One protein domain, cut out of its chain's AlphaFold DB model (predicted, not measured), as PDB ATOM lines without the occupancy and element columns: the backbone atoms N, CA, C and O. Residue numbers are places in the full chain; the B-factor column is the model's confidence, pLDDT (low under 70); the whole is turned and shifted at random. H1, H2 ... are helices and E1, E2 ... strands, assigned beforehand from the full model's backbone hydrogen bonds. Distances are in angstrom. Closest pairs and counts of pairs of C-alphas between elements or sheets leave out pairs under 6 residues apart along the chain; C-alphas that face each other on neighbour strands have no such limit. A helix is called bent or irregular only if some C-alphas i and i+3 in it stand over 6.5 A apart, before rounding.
ATOM      1  N   ALA A  46     -28.648 -36.987 -60.158       92.56
ATOM      2  CA  ALA A  46     -29.501 -37.900 -59.407       92.56
ATOM      3  C   ALA A  46     -29.416 -37.640 -57.894       92.56
ATOM      4  O   ALA A  46     -30.446 -37.437 -57.243       92.56
ATOM      5  N   VAL A  47     -28.198 -37.530 -57.347       91.81
ATOM      6  CA  VAL A  47     -27.975 -37.253 -55.921       91.81
ATOM      7  C   VAL A  47     -28.577 -35.912 -55.541       91.81
ATOM      8  O   VAL A  47     -29.267 -35.831 -54.527       91.81
ATOM      9  N   PHE A  48     -28.408 -34.881 -56.371       90.81
ATOM     10  CA  PHE A  48     -28.986 -33.558 -56.135       90.81
ATOM     11  C   PHE A  48     -30.518 -33.593 -55.985       90.81
ATOM     12  O   PHE A  48     -31.090 -32.828 -55.214       90.81
ATOM     13  N   ARG A  49     -31.213 -34.511 -56.661       91.69
ATOM     14  CA  ARG A  49     -32.679 -34.652 -56.554       91.69
ATOM     15  C   ARG A  49     -33.111 -35.690 -55.517       91.69
ATOM     16  O   ARG A  49     -34.300 -35.803 -55.223       91.69
ATOM     17  N   SER A  50     -32.168 -36.440 -54.953       92.50
ATOM     18  CA  SER A  50     -32.447 -37.518 -54.008       92.50
ATOM     19  C   SER A  50     -32.992 -37.007 -52.662       92.50
ATOM     20  O   SER A  50     -32.748 -35.859 -52.265       92.50
ATOM     21  N   PRO A  51     -33.679 -37.860 -51.882       91.31
ATOM     22  CA  PRO A  51     -34.070 -37.534 -50.511       91.31
ATOM     23  C   PRO A  51     -32.891 -37.175 -49.593       91.31
ATOM     24  O   PRO A  51     -33.049 -36.296 -48.746       91.31
ATOM     25  N   HIS A  52     -31.714 -37.787 -49.782       90.44
ATOM     26  CA  HIS A  52     -30.512 -37.500 -48.986       90.44
ATOM     27  C   HIS A  52     -29.997 -36.070 -49.191       90.44
ATOM     28  O   HIS A  52     -29.537 -35.433 -48.245       90.44
ATOM     29  N   SER A  53     -30.112 -35.538 -50.413       90.25
ATOM     30  CA  SER A  53     -29.693 -34.164 -50.709       90.25
ATOM     31  C   SER A  53     -30.815 -33.149 -50.481       90.25
ATOM     32  O   SER A  53     -30.566 -32.046 -50.005       90.25
ATOM     33  N   THR A  54     -32.074 -33.492 -50.747       92.06
ATOM     34  CA  THR A  54     -33.175 -32.527 -50.598       92.06
ATOM     35  C   THR A  54     -33.687 -32.406 -49.165       92.06
ATOM     36  O   THR A  54     -34.135 -31.325 -48.779       92.06
ATOM     37  N   LEU A  55     -33.681 -33.498 -48.387       92.62
ATOM     38  CA  LEU A  55     -34.374 -33.638 -47.094       92.62
ATOM     39  C   LEU A  55     -35.832 -33.146 -47.107       92.62
ATOM     40  O   LEU A  55     -36.403 -32.800 -46.068       92.62
ATOM     41  N   ALA A  56     -36.461 -33.135 -48.283       94.25
ATOM     42  CA  ALA A  56     -37.739 -32.474 -48.496       94.25
ATOM     43  C   ALA A  56     -38.847 -33.070 -47.610       94.25
ATOM     44  O   ALA A  56     -39.627 -32.327 -47.017       94.25
ATOM     45  N   GLY A  57     -38.863 -34.392 -47.421       92.50
ATOM     46  CA  GLY A  57     -39.830 -35.046 -46.534       92.50
ATOM     47  C   GLY A  57     -39.736 -34.570 -45.086       92.50
ATOM     48  O   GLY A  57     -40.744 -34.186 -44.503       92.50
ATOM     49  N   ILE A  58     -38.524 -34.513 -44.521       92.31
ATOM     50  CA  ILE A  58     -38.310 -34.066 -43.136       92.31
ATOM     51  C   ILE A  58     -38.676 -32.588 -42.984       92.31
ATOM     52  O   ILE A  58     -39.374 -32.227 -42.036       92.31
ATOM     53  N   ILE A  59     -38.249 -31.743 -43.924       95.19
ATOM     54  CA  ILE A  59     -38.482 -30.297 -43.866       95.19
ATOM     55  C   ILE A  59     -39.978 -29.988 -43.934       95.19
ATOM     56  O   ILE A  59     -40.512 -29.339 -43.037       95.19
ATOM     57  N   ASN A  60     -40.666 -30.462 -44.976       96.12
ATOM     58  CA  ASN A  60     -42.069 -30.109 -45.208       96.12
ATOM     59  C   ASN A  60     -42.974 -30.717 -44.131       96.12
ATOM     60  O   ASN A  60     -43.878 -30.042 -43.645       96.12
ATOM     61  N   GLN A  61     -42.684 -31.942 -43.681       95.44
ATOM     62  CA  GLN A  61     -43.394 -32.546 -42.558       95.44
ATOM     63  C   GLN A  61     -43.217 -31.743 -41.268       95.44
ATOM     64  O   GLN A  61     -44.201 -31.467 -40.593       95.44
ATOM     65  N   THR A  62     -41.990 -31.345 -40.922       95.88
ATOM     66  CA  THR A  62     -41.743 -30.584 -39.687       95.88
ATOM     67  C   THR A  62     -42.418 -29.217 -39.741       95.88
ATOM     68  O   THR A  62     -43.072 -28.822 -38.779       95.88
ATOM     69  N   ARG A  63     -42.345 -28.523 -40.885       96.94
ATOM     70  CA  ARG A  63     -43.057 -27.255 -41.103       96.94
ATOM     71  C   ARG A  63     -44.566 -27.404 -40.950       96.94
ATOM     72  O   ARG A  63     -45.175 -26.583 -40.273       96.94
ATOM     73  N   TYR A  64     -45.150 -28.447 -41.538       97.50
ATOM     74  CA  TYR A  64     -46.576 -28.737 -41.399       97.50
ATOM     75  C   TYR A  64     -46.961 -29.017 -39.945       97.50
ATOM     76  O   TYR A  64     -47.914 -28.430 -39.442       97.50
ATOM     77  N   LEU A  65     -46.186 -29.853 -39.243       97.12
ATOM     78  CA  LEU A  65     -46.418 -30.157 -37.832       97.12
ATOM     79  C   LEU A  65     -46.286 -28.916 -36.940       97.12
ATOM     80  O   LEU A  65     -46.942 -28.847 -35.913       97.12
ATOM     81  N   TRP A  66     -45.471 -27.931 -37.323       97.69
ATOM     82  CA  TRP A  66     -45.300 -26.682 -36.574       97.69
ATOM     83  C   TRP A  66     -46.275 -25.566 -36.984       97.69
ATOM     84  O   TRP A  66     -46.198 -24.468 -36.431       97.69
ATOM     85  N   GLY A  67     -47.161 -25.820 -37.950       97.19
ATOM     86  CA  GLY A  67     -48.143 -24.846 -38.430       97.19
ATOM     87  C   GLY A  67     -47.575 -23.788 -39.378       97.19
ATOM     88  O   GLY A  67     -48.205 -22.766 -39.615       97.19
ATOM     89  N   ALA A  68     -46.373 -24.001 -39.919       97.06
ATOM     90  CA  ALA A  68     -45.720 -23.086 -40.862       97.06
ATOM     91  C   ALA A  68     -46.057 -23.377 -42.337       97.06
ATOM     92  O   ALA A  68     -45.488 -22.752 -43.240       97.06
ATOM     93  N   GLN A  69     -46.893 -24.388 -42.586       95.62
ATOM     94  CA  GLN A  69     -47.317 -24.830 -43.912       95.62
ATOM     95  C   GLN A  69     -48.588 -25.680 -43.817       95.62
ATOM     96  O   GLN A  69     -48.649 -26.575 -42.980       95.62
ATOM     97  N   ASP A  70     -49.546 -25.462 -44.717       95.38
ATOM     98  CA  ASP A  70     -50.884 -26.070 -44.624       95.38
ATOM     99  C   ASP A  70     -50.933 -27.546 -45.048       95.38
ATOM    100  O   ASP A  70     -51.776 -28.300 -44.578       95.38
ATOM    101  N   SER A  71     -50.016 -27.997 -45.910       94.75
ATOM    102  CA  SER A  71     -49.962 -29.385 -46.383       94.75
ATOM    103  C   SER A  71     -48.544 -29.949 -46.352       94.75
ATOM    104  O   SER A  71     -47.573 -29.218 -46.493       94.75
ATOM    105  N   VAL A  72     -48.392 -31.266 -46.199       93.62
ATOM    106  CA  VAL A  72     -47.075 -31.926 -46.325       93.62
ATOM    107  C   VAL A  72     -46.704 -32.116 -47.791       93.62
ATOM    108  O   VAL A  72     -45.560 -31.886 -48.178       93.62
ATOM    109  N   LEU A  73     -47.677 -32.562 -48.587       93.31
ATOM    110  CA  LEU A  73     -47.519 -32.908 -49.993       93.31
ATOM    111  C   LEU A  73     -48.244 -31.892 -50.898       93.31
ATOM    112  O   LEU A  73     -49.301 -31.385 -50.509       93.31
ATOM    113  N   PRO A  74     -47.713 -31.630 -52.109       94.31
ATOM    114  CA  PRO A  74     -46.372 -32.018 -52.562       94.31
ATOM    115  C   PRO A  74     -45.281 -31.317 -51.733       94.31
ATOM    116  O   PRO A  74     -45.512 -30.249 -51.172       94.31
ATOM    117  N   HIS A  75     -44.086 -31.909 -51.641       95.25
ATOM    118  CA  HIS A  75     -42.971 -31.232 -50.978       95.25
ATOM    119  C   HIS A  75     -42.601 -29.962 -51.757       95.25
ATOM    120  O   HIS A  75     -42.365 -30.027 -52.962       95.25
ATOM    121  N   VAL A  76     -42.514 -28.820 -51.072       95.81
ATOM    122  CA  VAL A  76     -42.224 -27.517 -51.698       95.81
ATOM    123  C   VAL A  76     -40.894 -26.918 -51.252       95.81
ATOM    124  O   VAL A  76     -40.318 -26.131 -51.999       95.81
ATOM    125  N   PHE A  77     -40.387 -27.301 -50.078       95.38
ATOM    126  CA  PHE A  77     -39.089 -26.858 -49.559       95.38
ATOM    127  C   PHE A  77     -38.032 -27.964 -49.589       95.38
ATOM    128  O   PHE A  77     -38.341 -29.133 -49.359       95.38
ATOM    129  N   SER A  78     -36.775 -27.589 -49.818       93.56
ATOM    130  CA  SER A  78     -35.615 -28.490 -49.761       93.56
ATOM    131  C   SER A  78     -34.409 -27.796 -49.138       93.56
ATOM    132  O   SER A  78     -34.298 -26.573 -49.205       93.56
ATOM    133  N   ALA A  79     -33.477 -28.579 -48.602       90.25
ATOM    134  CA  ALA A  79     -32.216 -28.081 -48.063       90.25
ATOM    135  C   ALA A  79     -31.237 -27.599 -49.151       90.25
ATOM    136  O   ALA A  79     -30.440 -26.706 -48.892       90.25
ATOM    137  N   ASN A  80     -31.298 -28.163 -50.361       85.50
ATOM    138  CA  ASN A  80     -30.298 -27.974 -51.418       85.50
ATOM    139  C   ASN A  80     -30.796 -27.170 -52.639       85.50
ATOM    140  O   ASN A  80     -30.259 -27.324 -53.730       85.50
ATOM    141  N   ASN A  81     -31.816 -26.322 -52.482       85.69
ATOM    142  CA  ASN A  81     -32.422 -25.521 -53.563       85.69
ATOM    143  C   ASN A  81     -32.936 -26.320 -54.784       85.69
ATOM    144  O   ASN A  81     -33.259 -25.716 -55.805       85.69
ATOM    145  N   ALA A  82     -33.046 -27.653 -54.705       89.88
ATOM    146  CA  ALA A  82     -33.718 -28.452 -55.734       89.88
ATOM    147  C   ALA A  82     -35.230 -28.161 -55.786       89.88
ATOM    148  O   ALA A  82     -35.872 -28.305 -56.824       89.88
ATOM    149  N   LEU A  83     -35.788 -27.742 -54.649       94.31
ATOM    150  CA  LEU A  83     -37.094 -27.113 -54.490       94.31
ATOM    151  C   LEU A  83     -36.892 -25.689 -53.944       94.31
ATOM    152  O   LEU A  83     -35.801 -25.123 -54.020       94.31
ATOM    153  N   ARG A  84     -37.924 -25.084 -53.342       94.56
ATOM    154  CA  ARG A  84     -37.774 -23.756 -52.739       94.56
ATOM    155  C   ARG A  84     -36.778 -23.809 -51.570       94.56
ATOM    156  O   ARG A  84     -36.837 -24.749 -50.768       94.56
ATOM    157  N   PRO A  85     -35.902 -22.799 -51.426       91.62
ATOM    158  CA  PRO A  85     -35.062 -22.669 -50.245       91.62
ATOM    159  C   PRO A  85     -35.927 -22.512 -48.999       91.62
ATOM    160  O   PRO A  85     -37.005 -21.909 -49.043       91.62
ATOM    161  N   LEU A  86     -35.423 -23.005 -47.868       89.81
ATOM    162  CA  LEU A  86     -36.059 -22.768 -46.580       89.81
ATOM    163  C   LEU A  86     -36.148 -21.243 -46.321       89.81
ATOM    164  O   LEU A  86     -35.156 -20.538 -46.532       89.81
ATOM    165  N   PRO A  87     -37.287 -20.696 -45.858       91.56
ATOM    166  CA  PRO A  87     -37.421 -19.277 -45.525       91.56
ATOM    167  C   PRO A  87     -36.438 -18.846 -44.441       91.56
ATOM    168  O   PRO A  87     -36.070 -19.649 -43.581       91.56
ATOM    169  N   GLN A  88     -35.980 -17.596 -44.491       89.50
ATOM    170  CA  GLN A  88     -35.044 -17.070 -43.494       89.50
ATOM    171  C   GLN A  88     -35.710 -16.947 -42.113       89.50
ATOM    172  O   GLN A  88     -36.904 -16.639 -42.050       89.50
ATOM    173  N   PRO A  89     -34.961 -17.154 -41.011       86.94
ATOM    174  CA  PRO A  89     -35.475 -16.966 -39.659       86.94
ATOM    175  C   PRO A  89     -36.108 -15.589 -39.447       86.94
ATOM    176  O   PRO A  89     -35.566 -14.564 -39.866       86.94
ATOM    177  N   ILE A  90     -37.243 -15.560 -38.749       86.88
ATOM    178  CA  ILE A  90     -37.951 -14.313 -38.451       86.88
ATOM    179  C   ILE A  90     -37.307 -13.646 -37.218       86.88
ATOM    180  O   ILE A  90     -37.125 -14.322 -36.205       86.88
ATOM    181  N   PRO A  91     -36.990 -12.332 -37.241       84.31
ATOM    182  CA  PRO A  91     -36.283 -11.670 -36.136       84.31
ATOM    183  C   PRO A  91     -37.037 -11.615 -34.801       84.31
ATOM    184  O   PRO A  91     -36.413 -11.569 -33.747       84.31
ATOM    185  N   THR A  92     -38.374 -11.582 -34.827       88.94
ATOM    186  CA  THR A  92     -39.218 -11.465 -33.621       88.94
ATOM    187  C   THR A  92     -40.301 -12.550 -33.593       88.94
ATOM    188  O   THR A  92     -41.485 -12.257 -33.784       88.94
ATOM    189  N   PRO A  93     -39.919 -13.824 -33.398       93.75
ATOM    190  CA  PRO A  93     -40.863 -14.930 -33.433       93.75
ATOM    191  C   PRO A  93     -41.804 -14.895 -32.223       93.75
ATOM    192  O   PRO A  93     -41.399 -14.553 -31.111       93.75
ATOM    193  N   ARG A  94     -43.077 -15.238 -32.446       95.12
ATOM    194  CA  ARG A  94     -44.128 -15.262 -31.405       95.12
ATOM    195  C   ARG A  94     -44.967 -16.536 -31.409       95.12
ATOM    196  O   ARG A  94     -45.916 -16.638 -30.646       95.12
ATOM    197  N   SER A  95     -44.644 -17.484 -32.279       96.94
ATOM    198  CA  SER A  95     -45.334 -18.764 -32.391       96.94
ATOM    199  C   SER A  95     -44.349 -19.856 -32.810       96.94
ATOM    200  O   SER A  95     -43.301 -19.533 -33.386       96.94
ATOM    201  N   PRO A  96     -44.673 -21.139 -32.571       97.12
ATOM    202  CA  PRO A  96     -43.887 -22.253 -33.090       97.12
ATOM    203  C   PRO A  96     -43.644 -22.144 -34.600       97.12
ATOM    204  O   PRO A  96     -42.498 -22.196 -35.035       97.12
ATOM    205  N   ALA A  97     -44.677 -21.861 -35.398       97.25
ATOM    206  CA  ALA A  97     -44.565 -21.721 -36.853       97.25
ATOM    207  C   ALA A  97     -43.461 -20.742 -37.302       97.25
ATOM    208  O   ALA A  97     -42.785 -20.983 -38.299       97.25
ATOM    209  N   MET A  98     -43.226 -19.661 -36.550       96.62
ATOM    210  CA  MET A  98     -42.186 -18.667 -36.854       96.62
ATOM    211  C   MET A  98     -40.761 -19.122 -36.490       96.62
ATOM    212  O   MET A  98     -39.791 -18.501 -36.920       96.62
ATOM    213  N   LEU A  99     -40.629 -20.172 -35.677       96.00
ATOM    214  CA  LEU A  99     -39.362 -20.707 -35.175       96.00
ATOM    215  C   LEU A  99     -38.854 -21.919 -35.960       96.00
ATOM    216  O   LEU A  99     -37.654 -22.196 -35.924       96.00
ATOM    217  N   VAL A 100     -39.733 -22.644 -36.661       95.62
ATOM    218  CA  VAL A 100     -39.398 -23.951 -37.257       95.62
ATOM    219  C   VAL A 100     -38.220 -23.887 -38.228       95.62
ATOM    220  O   VAL A 100     -37.394 -24.793 -38.273       95.62
ATOM    221  N   ASP A 101     -38.101 -22.795 -38.977       94.19
ATOM    222  CA  ASP A 101     -37.066 -22.641 -39.995       94.19
ATOM    223  C   ASP A 101     -35.678 -22.417 -39.393       94.19
ATOM    224  O   ASP A 101     -34.668 -22.870 -39.938       94.19
ATOM    225  N   ASP A 102     -35.625 -21.738 -38.254       92.19
ATOM    226  CA  ASP A 102     -34.409 -21.571 -37.463       92.19
ATOM    227  C   ASP A 102     -34.022 -22.880 -36.767       92.19
ATOM    228  O   ASP A 102     -32.856 -23.281 -36.793       92.19
ATOM    229  N   PHE A 103     -35.016 -23.580 -36.213       92.50
ATOM    230  CA  PHE A 103     -34.835 -24.886 -35.588       92.50
ATOM    231  C   PHE A 103     -34.281 -25.915 -36.581       92.50
ATOM    232  O   PHE A 103     -33.267 -26.551 -36.302       92.50
ATOM    233  N   LEU A 104     -34.887 -26.030 -37.769       91.88
ATOM    234  CA  LEU A 104     -34.437 -26.947 -38.815       91.88
ATOM    235  C   LEU A 104     -32.968 -26.702 -39.174       91.88
ATOM    236  O   LEU A 104     -32.188 -27.651 -39.206       91.88
ATOM    237  N   ARG A 105     -32.561 -25.444 -39.377       87.12
ATOM    238  CA  ARG A 105     -31.159 -25.099 -39.676       87.12
ATOM    239  C   ARG A 105     -30.203 -25.423 -38.540       87.12
ATOM    240  O   ARG A 105     -29.112 -25.922 -38.793       87.12
ATOM    241  N   SER A 106     -30.606 -25.115 -37.313       83.94
ATOM    242  CA  SER A 106     -29.727 -25.196 -36.148       83.94
ATOM    243  C   SER A 106     -29.560 -26.623 -35.633       83.94
ATOM    244  O   SER A 106     -28.467 -27.003 -35.216       83.94
ATOM    245  N   GLU A 107     -30.636 -27.411 -35.651       84.00
ATOM    246  CA  GLU A 107     -30.693 -28.699 -34.959       84.00
ATOM    247  C   GLU A 107     -30.990 -29.896 -35.866       84.00
ATOM    248  O   GLU A 107     -30.667 -31.007 -35.466       84.00
ATOM    249  N   CYS A 108     -31.535 -29.724 -37.076       80.00
ATOM    250  CA  CYS A 108     -31.850 -30.863 -37.957       80.00
ATOM    251  C   CYS A 108     -30.906 -30.985 -39.160       80.00
ATOM    252  O   CYS A 108     -30.501 -32.085 -39.525       80.00
ATOM    253  N   LEU A 109     -30.526 -29.869 -39.786       81.81
ATOM    254  CA  LEU A 109     -29.734 -29.872 -41.022       81.81
ATOM    255  C   LEU A 109     -28.228 -30.094 -40.789       81.81
ATOM    256  O   LEU A 109     -27.452 -30.063 -41.734       81.81
ATOM    257  N   HIS A 110     -27.792 -30.399 -39.564       74.31
ATOM    258  CA  HIS A 110     -26.386 -30.709 -39.282       74.31
ATOM    259  C   HIS A 110     -25.923 -32.077 -39.799       74.31
ATOM    260  O   HIS A 110     -24.727 -32.353 -39.763       74.31
ATOM    261  N   CYS A 111     -26.844 -32.963 -40.190       72.88
ATOM    262  CA  CYS A 111     -26.568 -34.236 -40.877       72.88
ATOM    263  C   CYS A 111     -26.799 -34.128 -42.390       72.88
ATOM    264  O   CYS A 111     -26.746 -35.122 -43.106       72.88
ATOM    265  N   HIS A 112     -27.114 -32.933 -42.890       85.31
ATOM    266  CA  HIS A 112     -27.359 -32.733 -44.307       85.31
ATOM    267  C   HIS A 112     -26.073 -32.922 -45.111       85.31
ATOM    268  O   HIS A 112     -25.014 -32.444 -44.712       85.31
ATOM    269  N   LEU A 113     -26.186 -33.569 -46.272       83.00
ATOM    270  CA  LEU A 113     -25.060 -33.896 -47.149       83.00
ATOM    271  C   LEU A 113     -24.218 -32.671 -47.545       83.00
ATOM    272  O   LEU A 113     -23.014 -32.790 -47.752       83.00
ATOM    273  N   GLY A 114     -24.848 -31.497 -47.660       75.50
ATOM    274  CA  GLY A 114     -24.184 -30.238 -48.016       75.50
ATOM    275  C   GLY A 114     -23.642 -29.441 -46.827       75.50
ATOM    276  O   GLY A 114     -23.083 -28.367 -47.029       75.50
ATOM    277  N   SER A 115     -23.821 -29.925 -45.594       69.69
ATOM    278  CA  SER A 115     -23.405 -29.229 -44.374       69.69
ATOM    279  C   SER A 115     -22.348 -30.039 -43.620       69.69
ATOM    280  O   SER A 115     -22.517 -31.250 -43.463       69.69
ATOM    281  N   PRO A 116     -21.275 -29.410 -43.106       64.44
ATOM    282  CA  PRO A 116     -20.348 -30.092 -42.210       64.44
ATOM    283  C   PRO A 116     -21.056 -30.484 -40.902       64.44
ATOM    284  O   PRO A 116     -22.053 -29.874 -40.504       64.44
ATOM    285  N   GLY A 117     -20.557 -31.525 -40.231       63.16
ATOM    286  CA  GLY A 117     -21.104 -31.977 -38.946       63.16
ATOM    287  C   GLY A 117     -21.003 -30.929 -37.835       63.16
ATOM    288  O   GLY A 117     -20.281 -29.942 -37.960       63.16
ATOM    289  N   LYS A 118     -21.706 -31.148 -36.709       61.38
ATOM    290  CA  LYS A 118     -21.673 -30.243 -35.534       61.38
ATOM    291  C   LYS A 118     -20.253 -30.013 -34.988       61.38
ATOM    292  O   LYS A 118     -20.002 -28.978 -34.375       61.38
ATOM    293  N   ASP A 119     -19.348 -30.961 -35.204       62.69
ATOM    294  CA  ASP A 119     -17.933 -30.924 -34.825       62.69
ATOM    295  C   ASP A 119     -16.992 -30.527 -35.979       62.69
ATOM    296  O   ASP A 119     -15.786 -30.399 -35.770       62.69
ATOM    297  N   GLY A 120     -17.539 -30.316 -37.181       64.69
ATOM    298  CA  GLY A 120     -16.806 -29.965 -38.395       64.69
ATOM    299  C   GLY A 120     -15.985 -31.100 -39.008       64.69
ATOM    300  O   GLY A 120     -15.219 -30.823 -39.924       64.69
ATOM    301  N   ARG A 121     -16.111 -32.342 -38.515       66.50
ATOM    302  CA  ARG A 121     -15.232 -33.463 -38.904       66.50
ATOM    303  C   ARG A 121     -15.811 -34.390 -39.964       66.50
ATOM    304  O   ARG A 121     -15.068 -35.094 -40.642       66.50
ATOM    305  N   ARG A 122     -17.137 -34.415 -40.098       76.50
ATOM    306  CA  ARG A 122     -17.795 -35.245 -41.108       76.50
ATOM    307  C   ARG A 122     -17.580 -34.653 -42.513       76.50
ATOM    308  O   ARG A 122     -17.870 -33.463 -42.695       76.50
ATOM    309  N   PRO A 123     -17.154 -35.459 -43.505       74.25
ATOM    310  CA  PRO A 123     -17.098 -35.040 -44.904       74.25
ATOM    311  C   PRO A 123     -18.472 -34.624 -45.465       74.25
ATOM    312  O   PRO A 123     -19.524 -34.911 -44.892       74.25
ATOM    313  N   THR A 124     -18.468 -33.935 -46.609       79.06
ATOM    314  CA  THR A 124     -19.682 -33.442 -47.288       79.06
ATOM    315  C   THR A 124     -19.700 -33.861 -48.756       79.06
ATOM    316  O   THR A 124     -18.679 -34.273 -49.312       79.06
ATOM    317  N   GLY A 125     -20.866 -33.772 -49.398       82.00
ATOM    318  CA  GLY A 125     -21.029 -34.146 -50.804       82.00
ATOM    319  C   GLY A 125     -20.693 -35.618 -51.054       82.00
ATOM    320  O   GLY A 125     -21.017 -36.481 -50.245       82.00
ATOM    321  N   CYS A 126     -20.027 -35.913 -52.169       83.38
ATOM    322  CA  CYS A 126     -19.666 -37.281 -52.557       83.38
ATOM    323  C   CYS A 126     -18.795 -37.982 -51.501       83.38
ATOM    324  O   CYS A 126     -18.988 -39.166 -51.233       83.38
ATOM    325  N   ALA A 127     -17.888 -37.234 -50.864       81.31
ATOM    326  CA  ALA A 127     -16.958 -37.749 -49.862       81.31
ATOM    327  C   ALA A 127     -17.638 -38.150 -48.542       81.31
ATOM    328  O   ALA A 127     -17.030 -38.836 -47.730       81.31
ATOM    329  N   ALA A 128     -18.893 -37.740 -48.314       82.25
ATOM    330  CA  ALA A 128     -19.659 -38.196 -47.154       82.25
ATOM    331  C   ALA A 128     -19.999 -39.693 -47.222       82.25
ATOM    332  O   ALA A 128     -20.217 -40.306 -46.185       82.25
ATOM    333  N   CYS A 129     -20.044 -40.266 -48.430       84.56
ATOM    334  CA  CYS A 129     -20.301 -41.692 -48.641       84.56
ATOM    335  C   CYS A 129     -19.080 -42.417 -49.221       84.56
ATOM    336  O   CYS A 129     -18.809 -43.558 -48.869       84.56
ATOM    337  N   HIS A 130     -18.358 -41.771 -50.137       83.25
ATOM    338  CA  HIS A 130     -17.204 -42.348 -50.814       83.25
ATOM    339  C   HIS A 130     -15.917 -41.953 -50.096       83.25
ATOM    340  O   HIS A 130     -15.433 -40.832 -50.257       83.25
ATOM    341  N   SER A 131     -15.366 -42.879 -49.312       70.88
ATOM    342  CA  SER A 131     -14.089 -42.677 -48.630       70.88
ATOM    343  C   SER A 131     -12.961 -42.533 -49.648       70.88
ATOM    344  O   SER A 131     -12.803 -43.366 -50.542       70.88
ATOM    345  N   LEU A 132     -12.175 -41.471 -49.499       65.56
ATOM    346  CA  LEU A 132     -10.983 -41.215 -50.297       65.56
ATOM    347  C   LEU A 132      -9.754 -41.587 -49.461       65.56
ATOM    348  O   LEU A 132      -9.561 -41.025 -48.376       65.56
ATOM    349  N   GLU A 133      -8.923 -42.514 -49.940       53.00
ATOM    350  CA  GLU A 133      -7.620 -42.780 -49.320       53.00
ATOM    351  C   GLU A 133      -6.819 -41.472 -49.204       53.00
ATOM    352  O   GLU A 133      -6.784 -40.669 -50.135       53.00
ATOM    353  N   VAL A 155     -10.673 -44.454 -54.303       72.44
ATOM    354  CA  VAL A 155     -12.077 -44.183 -53.966       72.44
ATOM    355  C   VAL A 155     -12.757 -45.488 -53.587       72.44
ATOM    356  O   VAL A 155     -13.142 -46.285 -54.444       72.44
ATOM    357  N   ALA A 156     -12.923 -45.706 -52.286       69.88
ATOM    358  CA  ALA A 156     -13.607 -46.887 -51.795       69.88
ATOM    359  C   ALA A 156     -15.127 -46.758 -51.982       69.88
ATOM    360  O   ALA A 156     -15.724 -45.677 -51.895       69.88
ATOM    361  N   ALA A 157     -15.775 -47.899 -52.217       68.44
ATOM    362  CA  ALA A 157     -17.219 -47.985 -52.068       68.44
ATOM    363  C   ALA A 157     -17.601 -47.691 -50.611       68.44
ATOM    364  O   ALA A 157     -16.875 -48.068 -49.694       68.44
ATOM    365  N   ALA A 158     -18.752 -47.047 -50.416       77.12
ATOM    366  CA  ALA A 158     -19.278 -46.800 -49.081       77.12
ATOM    367  C   ALA A 158     -19.447 -48.124 -48.319       77.12
ATOM    368  O   ALA A 158     -20.005 -49.086 -48.856       77.12
ATOM    369  N   ASP A 159     -18.990 -48.152 -47.073       83.75
ATOM    370  CA  ASP A 159     -19.345 -49.182 -46.106       83.75
ATOM    371  C   ASP A 159     -20.404 -48.644 -45.124       83.75
ATOM    372  O   ASP A 159     -20.914 -47.525 -45.261       83.75
ATOM    373  N   ASP A 160     -20.774 -49.456 -44.135       88.69
ATOM    374  CA  ASP A 160     -21.786 -49.069 -43.150       88.69
ATOM    375  C   ASP A 160     -21.336 -47.874 -42.295       88.69
ATOM    376  O   ASP A 160     -22.185 -47.101 -41.850       88.69
ATOM    377  N   SER A 161     -20.027 -47.661 -42.106       86.00
ATOM    378  CA  SER A 161     -19.525 -46.552 -41.288       86.00
ATOM    379  C   SER A 161     -19.904 -45.198 -41.887       86.00
ATOM    380  O   SER A 161     -20.394 -44.327 -41.168       86.00
ATOM    381  N   ALA A 162     -19.820 -45.065 -43.213       86.31
ATOM    382  CA  ALA A 162     -20.242 -43.862 -43.922       86.31
ATOM    383  C   ALA A 162     -21.747 -43.587 -43.761       86.31
ATOM    384  O   ALA A 162     -22.177 -42.438 -43.664       86.31
ATOM    385  N   CYS A 163     -22.564 -44.642 -43.689       89.00
ATOM    386  CA  CYS A 163     -23.994 -44.501 -43.427       89.00
ATOM    387  C   CYS A 163     -24.219 -43.989 -41.994       89.00
ATOM    388  O   CYS A 163     -24.953 -43.019 -41.776       89.00
ATOM    389  N   LEU A 164     -23.551 -44.620 -41.025       88.06
ATOM    390  CA  LEU A 164     -23.715 -44.376 -39.591       88.06
ATOM    391  C   LEU A 164     -23.275 -42.977 -39.136       88.06
ATOM    392  O   LEU A 164     -23.774 -42.515 -38.118       88.06
ATOM    393  N   GLU A 165     -22.477 -42.242 -39.913       84.69
ATOM    394  CA  GLU A 165     -22.194 -40.812 -39.671       84.69
ATOM    395  C   GLU A 165     -23.467 -39.947 -39.532       84.69
ATOM    396  O   GLU A 165     -23.484 -38.919 -38.845       84.69
ATOM    397  N   CYS A 166     -24.559 -40.366 -40.183       85.25
ATOM    398  CA  CYS A 166     -25.875 -39.729 -40.088       85.25
ATOM    399  C   CYS A 166     -26.947 -40.666 -39.514       85.25
ATOM    400  O   CYS A 166     -27.863 -40.213 -38.830       85.25
ATOM    401  N   HIS A 167     -26.829 -41.966 -39.777       89.69
ATOM    402  CA  HIS A 167     -27.782 -43.019 -39.419       89.69
ATOM    403  C   HIS A 167     -27.521 -43.635 -38.028       89.69
ATOM    404  O   HIS A 167     -27.699 -44.829 -37.799       89.69
ATOM    405  N   GLN A 168     -27.099 -42.798 -37.081       83.31
ATOM    406  CA  GLN A 168     -26.774 -43.163 -35.700       83.31
ATOM    407  C   GLN A 168     -27.841 -42.696 -34.693       83.31
ATOM    408  O   GLN A 168     -28.851 -42.082 -35.046       83.31
ATOM    409  N   GLU A 169     -27.588 -42.948 -33.406       84.69
ATOM    410  CA  GLU A 169     -28.507 -42.655 -32.301       84.69
ATOM    411  C   GLU A 169     -29.835 -43.411 -32.452       84.69
ATOM    412  O   GLU A 169     -29.820 -44.622 -32.599       84.69
ATOM    413  N   ASN A 170     -30.985 -42.739 -32.415       88.12
ATOM    414  CA  ASN A 170     -32.289 -43.367 -32.646       88.12
ATOM    415  C   ASN A 170     -32.766 -43.111 -34.089       88.12
ATOM    416  O   ASN A 170     -33.866 -42.598 -34.335       88.12
ATOM    417  N   HIS A 171     -31.907 -43.440 -35.056       87.62
ATOM    418  CA  HIS A 171     -32.210 -43.463 -36.489       87.62
ATOM    419  C   HIS A 171     -31.985 -44.864 -37.067       87.62
ATOM    420  O   HIS A 171     -31.346 -45.708 -36.441       87.62
ATOM    421  N   VAL A 172     -32.531 -45.095 -38.269       87.19
ATOM    422  CA  VAL A 172     -32.260 -46.306 -39.065       87.19
ATOM    423  C   VAL A 172     -30.757 -46.497 -39.137       87.19
ATOM    424  O   VAL A 172     -30.108 -45.526 -39.492       87.19
ATOM    425  N   GLY A 173     -30.240 -47.689 -38.853       90.25
ATOM    426  CA  GLY A 173     -28.807 -48.010 -38.885       90.25
ATOM    427  C   GLY A 173     -28.283 -48.360 -37.497       90.25
ATOM    428  O   GLY A 173     -27.749 -49.447 -37.292       90.25
ATOM    429  N   ALA A 174     -28.531 -47.505 -36.507       90.31
ATOM    430  CA  ALA A 174     -28.254 -47.853 -35.118       90.31
ATOM    431  C   ALA A 174     -29.069 -49.081 -34.681       90.31
ATOM    432  O   ALA A 174     -28.511 -50.021 -34.120       90.31
ATOM    433  N   ASP A 175     -30.356 -49.133 -35.034       92.25
ATOM    434  CA  ASP A 175     -31.216 -50.291 -34.779       92.25
ATOM    435  C   ASP A 175     -30.750 -51.554 -35.523       92.25
ATOM    436  O   ASP A 175     -30.681 -52.625 -34.915       92.25
ATOM    437  N   PHE A 176     -30.295 -51.408 -36.772       95.88
ATOM    438  CA  PHE A 176     -29.661 -52.478 -37.555       95.88
ATOM    439  C   PHE A 176     -28.473 -53.116 -36.836       95.88
ATOM    440  O   PHE A 176     -28.343 -54.342 -36.813       95.88
ATOM    441  N   HIS A 177     -27.651 -52.303 -36.172       94.88
ATOM    442  CA  HIS A 177     -26.516 -52.766 -35.374       94.88
ATOM    443  C   HIS A 177     -26.855 -53.068 -33.903       94.88
ATOM    444  O   HIS A 177     -25.962 -53.381 -33.115       94.88
ATOM    445  N   GLY A 178     -28.135 -53.054 -33.521       94.00
ATOM    446  CA  GLY A 178     -28.550 -53.389 -32.160       94.00
ATOM    447  C   GLY A 178     -28.263 -52.282 -31.145       94.00
ATOM    448  O   GLY A 178     -28.132 -52.566 -29.963       94.00
ATOM    449  N   VAL A 179     -28.110 -51.033 -31.572       92.56
ATOM    450  CA  VAL A 179     -27.718 -49.908 -30.722       92.56
ATOM    451  C   VAL A 179     -28.922 -49.010 -30.465       92.56
ATOM    452  O   VAL A 179     -29.558 -48.523 -31.395       92.56
ATOM    453  N   PHE A 180     -29.216 -48.754 -29.193       90.75
ATOM    454  CA  PHE A 180     -30.263 -47.831 -28.769       90.75
ATOM    455  C   PHE A 180     -29.681 -46.705 -27.919       90.75
ATOM    456  O   PHE A 180     -28.937 -46.943 -26.966       90.75
ATOM    457  N   GLN A 181     -30.047 -45.462 -28.233       86.44
ATOM    458  CA  GLN A 181     -29.640 -44.309 -27.445       86.44
ATOM    459  C   GLN A 181     -30.721 -43.978 -26.409       86.44
ATOM    460  O   GLN A 181     -31.792 -43.468 -26.742       86.44
ATOM    461  N   GLY A 182     -30.415 -44.230 -25.137       81.56
ATOM    462  CA  GLY A 182     -31.298 -43.976 -24.006       81.56
ATOM    463  C   GLY A 182     -31.460 -42.501 -23.645       81.56
ATOM    464  O   GLY A 182     -31.107 -41.584 -24.393       81.56
ATOM    465  N   GLU A 183     -32.057 -42.276 -22.482       74.19
ATOM    466  CA  GLU A 183     -32.384 -40.951 -21.954       74.19
ATOM    467  C   GLU A 183     -31.222 -40.392 -21.138       74.19
ATOM    468  O   GLU A 183     -30.534 -41.123 -20.424       74.19
ATOM    469  N   ILE A 184     -31.023 -39.077 -21.199       63.00
ATOM    470  CA  ILE A 184     -30.078 -38.397 -20.314       63.00
ATOM    471  C   ILE A 184     -30.793 -38.104 -18.992       63.00
ATOM    472  O   ILE A 184     -31.727 -37.303 -18.958       63.00
ATOM    473  N   TYR A 185     -30.315 -38.692 -17.897       50.81
ATOM    474  CA  TYR A 185     -30.719 -38.312 -16.544       50.81
ATOM    475  C   TYR A 185     -29.666 -37.360 -15.941       50.81
ATOM    476  O   TYR A 185     -28.585 -37.793 -15.550       50.81
ATOM    477  N   GLY A 186     -29.968 -36.056 -15.852       40.84
ATOM    478  CA  GLY A 186     -29.178 -35.079 -15.073       40.84
ATOM    479  C   GLY A 186     -28.477 -33.943 -15.847       40.84
ATOM    480  O   GLY A 186     -28.558 -33.828 -17.063       40.84
ATOM    481  N   ASN A 187     -27.805 -33.052 -15.100       36.66
ATOM    482  CA  ASN A 187     -27.176 -31.794 -15.570       36.66
ATOM    483  C   ASN A 187     -25.817 -32.000 -16.279       36.66
ATOM    484  O   ASN A 187     -25.371 -31.162 -17.069       36.66
ATOM    485  N   GLN A 188     -25.113 -33.096 -16.019       37.25
ATOM    486  CA  GLN A 188     -23.718 -33.209 -16.435       37.25
ATOM    487  C   GLN A 188     -23.525 -33.781 -17.842       37.25
ATOM    488  O   GLN A 188     -24.422 -34.331 -18.459       37.25
ATOM    489  N   ARG A 189     -22.304 -33.561 -18.330       41.69
ATOM    490  CA  ARG A 189     -21.663 -33.800 -19.635       41.69
ATOM    491  C   ARG A 189     -21.832 -35.193 -20.283       41.69
ATOM    492  O   ARG A 189     -20.982 -35.559 -21.087       41.69
ATOM    493  N   GLN A 190     -22.834 -35.984 -19.924       48.34
ATOM    494  CA  GLN A 190     -22.983 -37.348 -20.410       48.34
ATOM    495  C   GLN A 190     -23.633 -37.361 -21.793       48.34
ATOM    496  O   GLN A 190     -24.710 -36.810 -22.009       48.34
ATOM    497  N   THR A 191     -22.942 -38.003 -22.732       57.22
ATOM    498  CA  THR A 191     -23.574 -38.629 -23.890       57.22
ATOM    499  C   THR A 191     -24.719 -39.500 -23.384       57.22
ATOM    500  O   THR A 191     -24.539 -40.207 -22.390       57.22
ATOM    501  N   SER A 192     -25.878 -39.446 -24.038       63.41
ATOM    502  CA  SER A 192     -26.986 -40.354 -23.741       63.41
ATOM    503  C   SER A 192     -26.475 -41.795 -23.609       63.41
ATOM    504  O   SER A 192     -25.655 -42.204 -24.439       63.41
ATOM    505  N   PRO A 193     -26.906 -42.555 -22.584       76.19
ATOM    506  CA  PRO A 193     -26.433 -43.914 -22.382       76.19
ATOM    507  C   PRO A 193     -26.742 -44.740 -23.625       76.19
ATOM    508  O   PRO A 193     -27.851 -44.692 -24.158       76.19
ATOM    509  N   VAL A 194     -25.745 -45.475 -24.099       84.56
ATOM    510  CA  VAL A 194     -25.898 -46.382 -25.231       84.56
ATOM    511  C   VAL A 194     -26.205 -47.766 -24.677       84.56
ATOM    512  O   VAL A 194     -25.448 -48.292 -23.863       84.56
ATOM    513  N   ILE A 195     -27.333 -48.332 -25.095       88.31
ATOM    514  CA  ILE A 195     -27.797 -49.659 -24.698       88.31
ATOM    515  C   ILE A 195     -27.637 -50.584 -25.902       88.31
ATOM    516  O   ILE A 195     -28.135 -50.288 -26.988       88.31
ATOM    517  N   GLN A 196     -26.953 -51.711 -25.699       91.75
ATOM    518  CA  GLN A 196     -26.847 -52.763 -26.703       91.75
ATOM    519  C   GLN A 196     -28.051 -53.704 -26.582       91.75
ATOM    520  O   GLN A 196     -28.221 -54.401 -25.584       91.75
ATOM    521  N   LEU A 197     -28.880 -53.713 -27.614       92.75
ATOM    522  CA  LEU A 197     -30.026 -54.588 -27.804       92.75
ATOM    523  C   LEU A 197     -29.710 -55.671 -28.845       92.75
ATOM    524  O   LEU A 197     -28.614 -55.747 -29.410       92.75
ATOM    525  N   THR A 198     -30.690 -56.539 -29.096       93.00
ATOM    526  CA  THR A 198     -30.589 -57.569 -30.131       93.00
ATOM    527  C   THR A 198     -30.423 -56.926 -31.505       93.00
ATOM    528  O   THR A 198     -31.252 -56.122 -31.929       93.00
TER     529      THR A 198
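What this domain is: This is residues 46 to 133 and 155 to 198 of the 478 residues of an uncharacterized protein of Desulfovibrio ferrophilus (UniProt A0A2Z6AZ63). Expect little regular structure: a helical hairpin, H3 and H4, makes one side, and a loop-rich part holds short H5 and H6 and, at one end, a small antiparallel strand hairpin, E1 and E2. H1 and H2 come first along the 132 printed residues; the class is mostly helix, with only 49 residues in named elements. It is only just compact, close to loose, radius of gyration of the C-alphas 16.8 A, spanning 43 by 40 by 27 A.

How they stand to each other: H1, residues 46 to 49, is close to but not clearly touching H2, residues 51 to 54; C-alphas 47 and 53 are closest, 6.3 A. Next, H3, residues 56 to 65, touches residues 97 to 104 alone of H4, residues 96 to 111, at a shallow tilt of 30 degrees, opposite ways; C-alphas 63 and 100 are closest, 6.3 A. H5, residues 125 to 128, is close to but not clearly touching H6, residues 160 to 164; C-alphas 128 and 162 are closest, 6.5 A. In E1, residues 179 to 181, find N 180, 2.9 A from O 195 of E2, residues 194 to 196. Every O i to N i+4 pair is within hydrogen-bond range in H3 and H6, 7 of 12 in H4.

Where its parts are: Find C-alpha 46 at (-29.501, -37.900, -59.407). H3 runs 13.9 A; irregular H4, C-alphas 98 and 101 being 7.2 A apart, runs 22.5 A and ends with C-alpha 111 at (-26.568, -34.236, -40.877).

The domain as a whole: Residues 134 to 154 are not printed, a gap of 6.6 A between C-alphas 133 and 155. Links H3 to H4, H4 to H5, H6 to E1 and E1 to E2 are long. Look for pLDDT under 70 at residues 115 to 121, 132 to 133, 156 to 157 and 184 to 192.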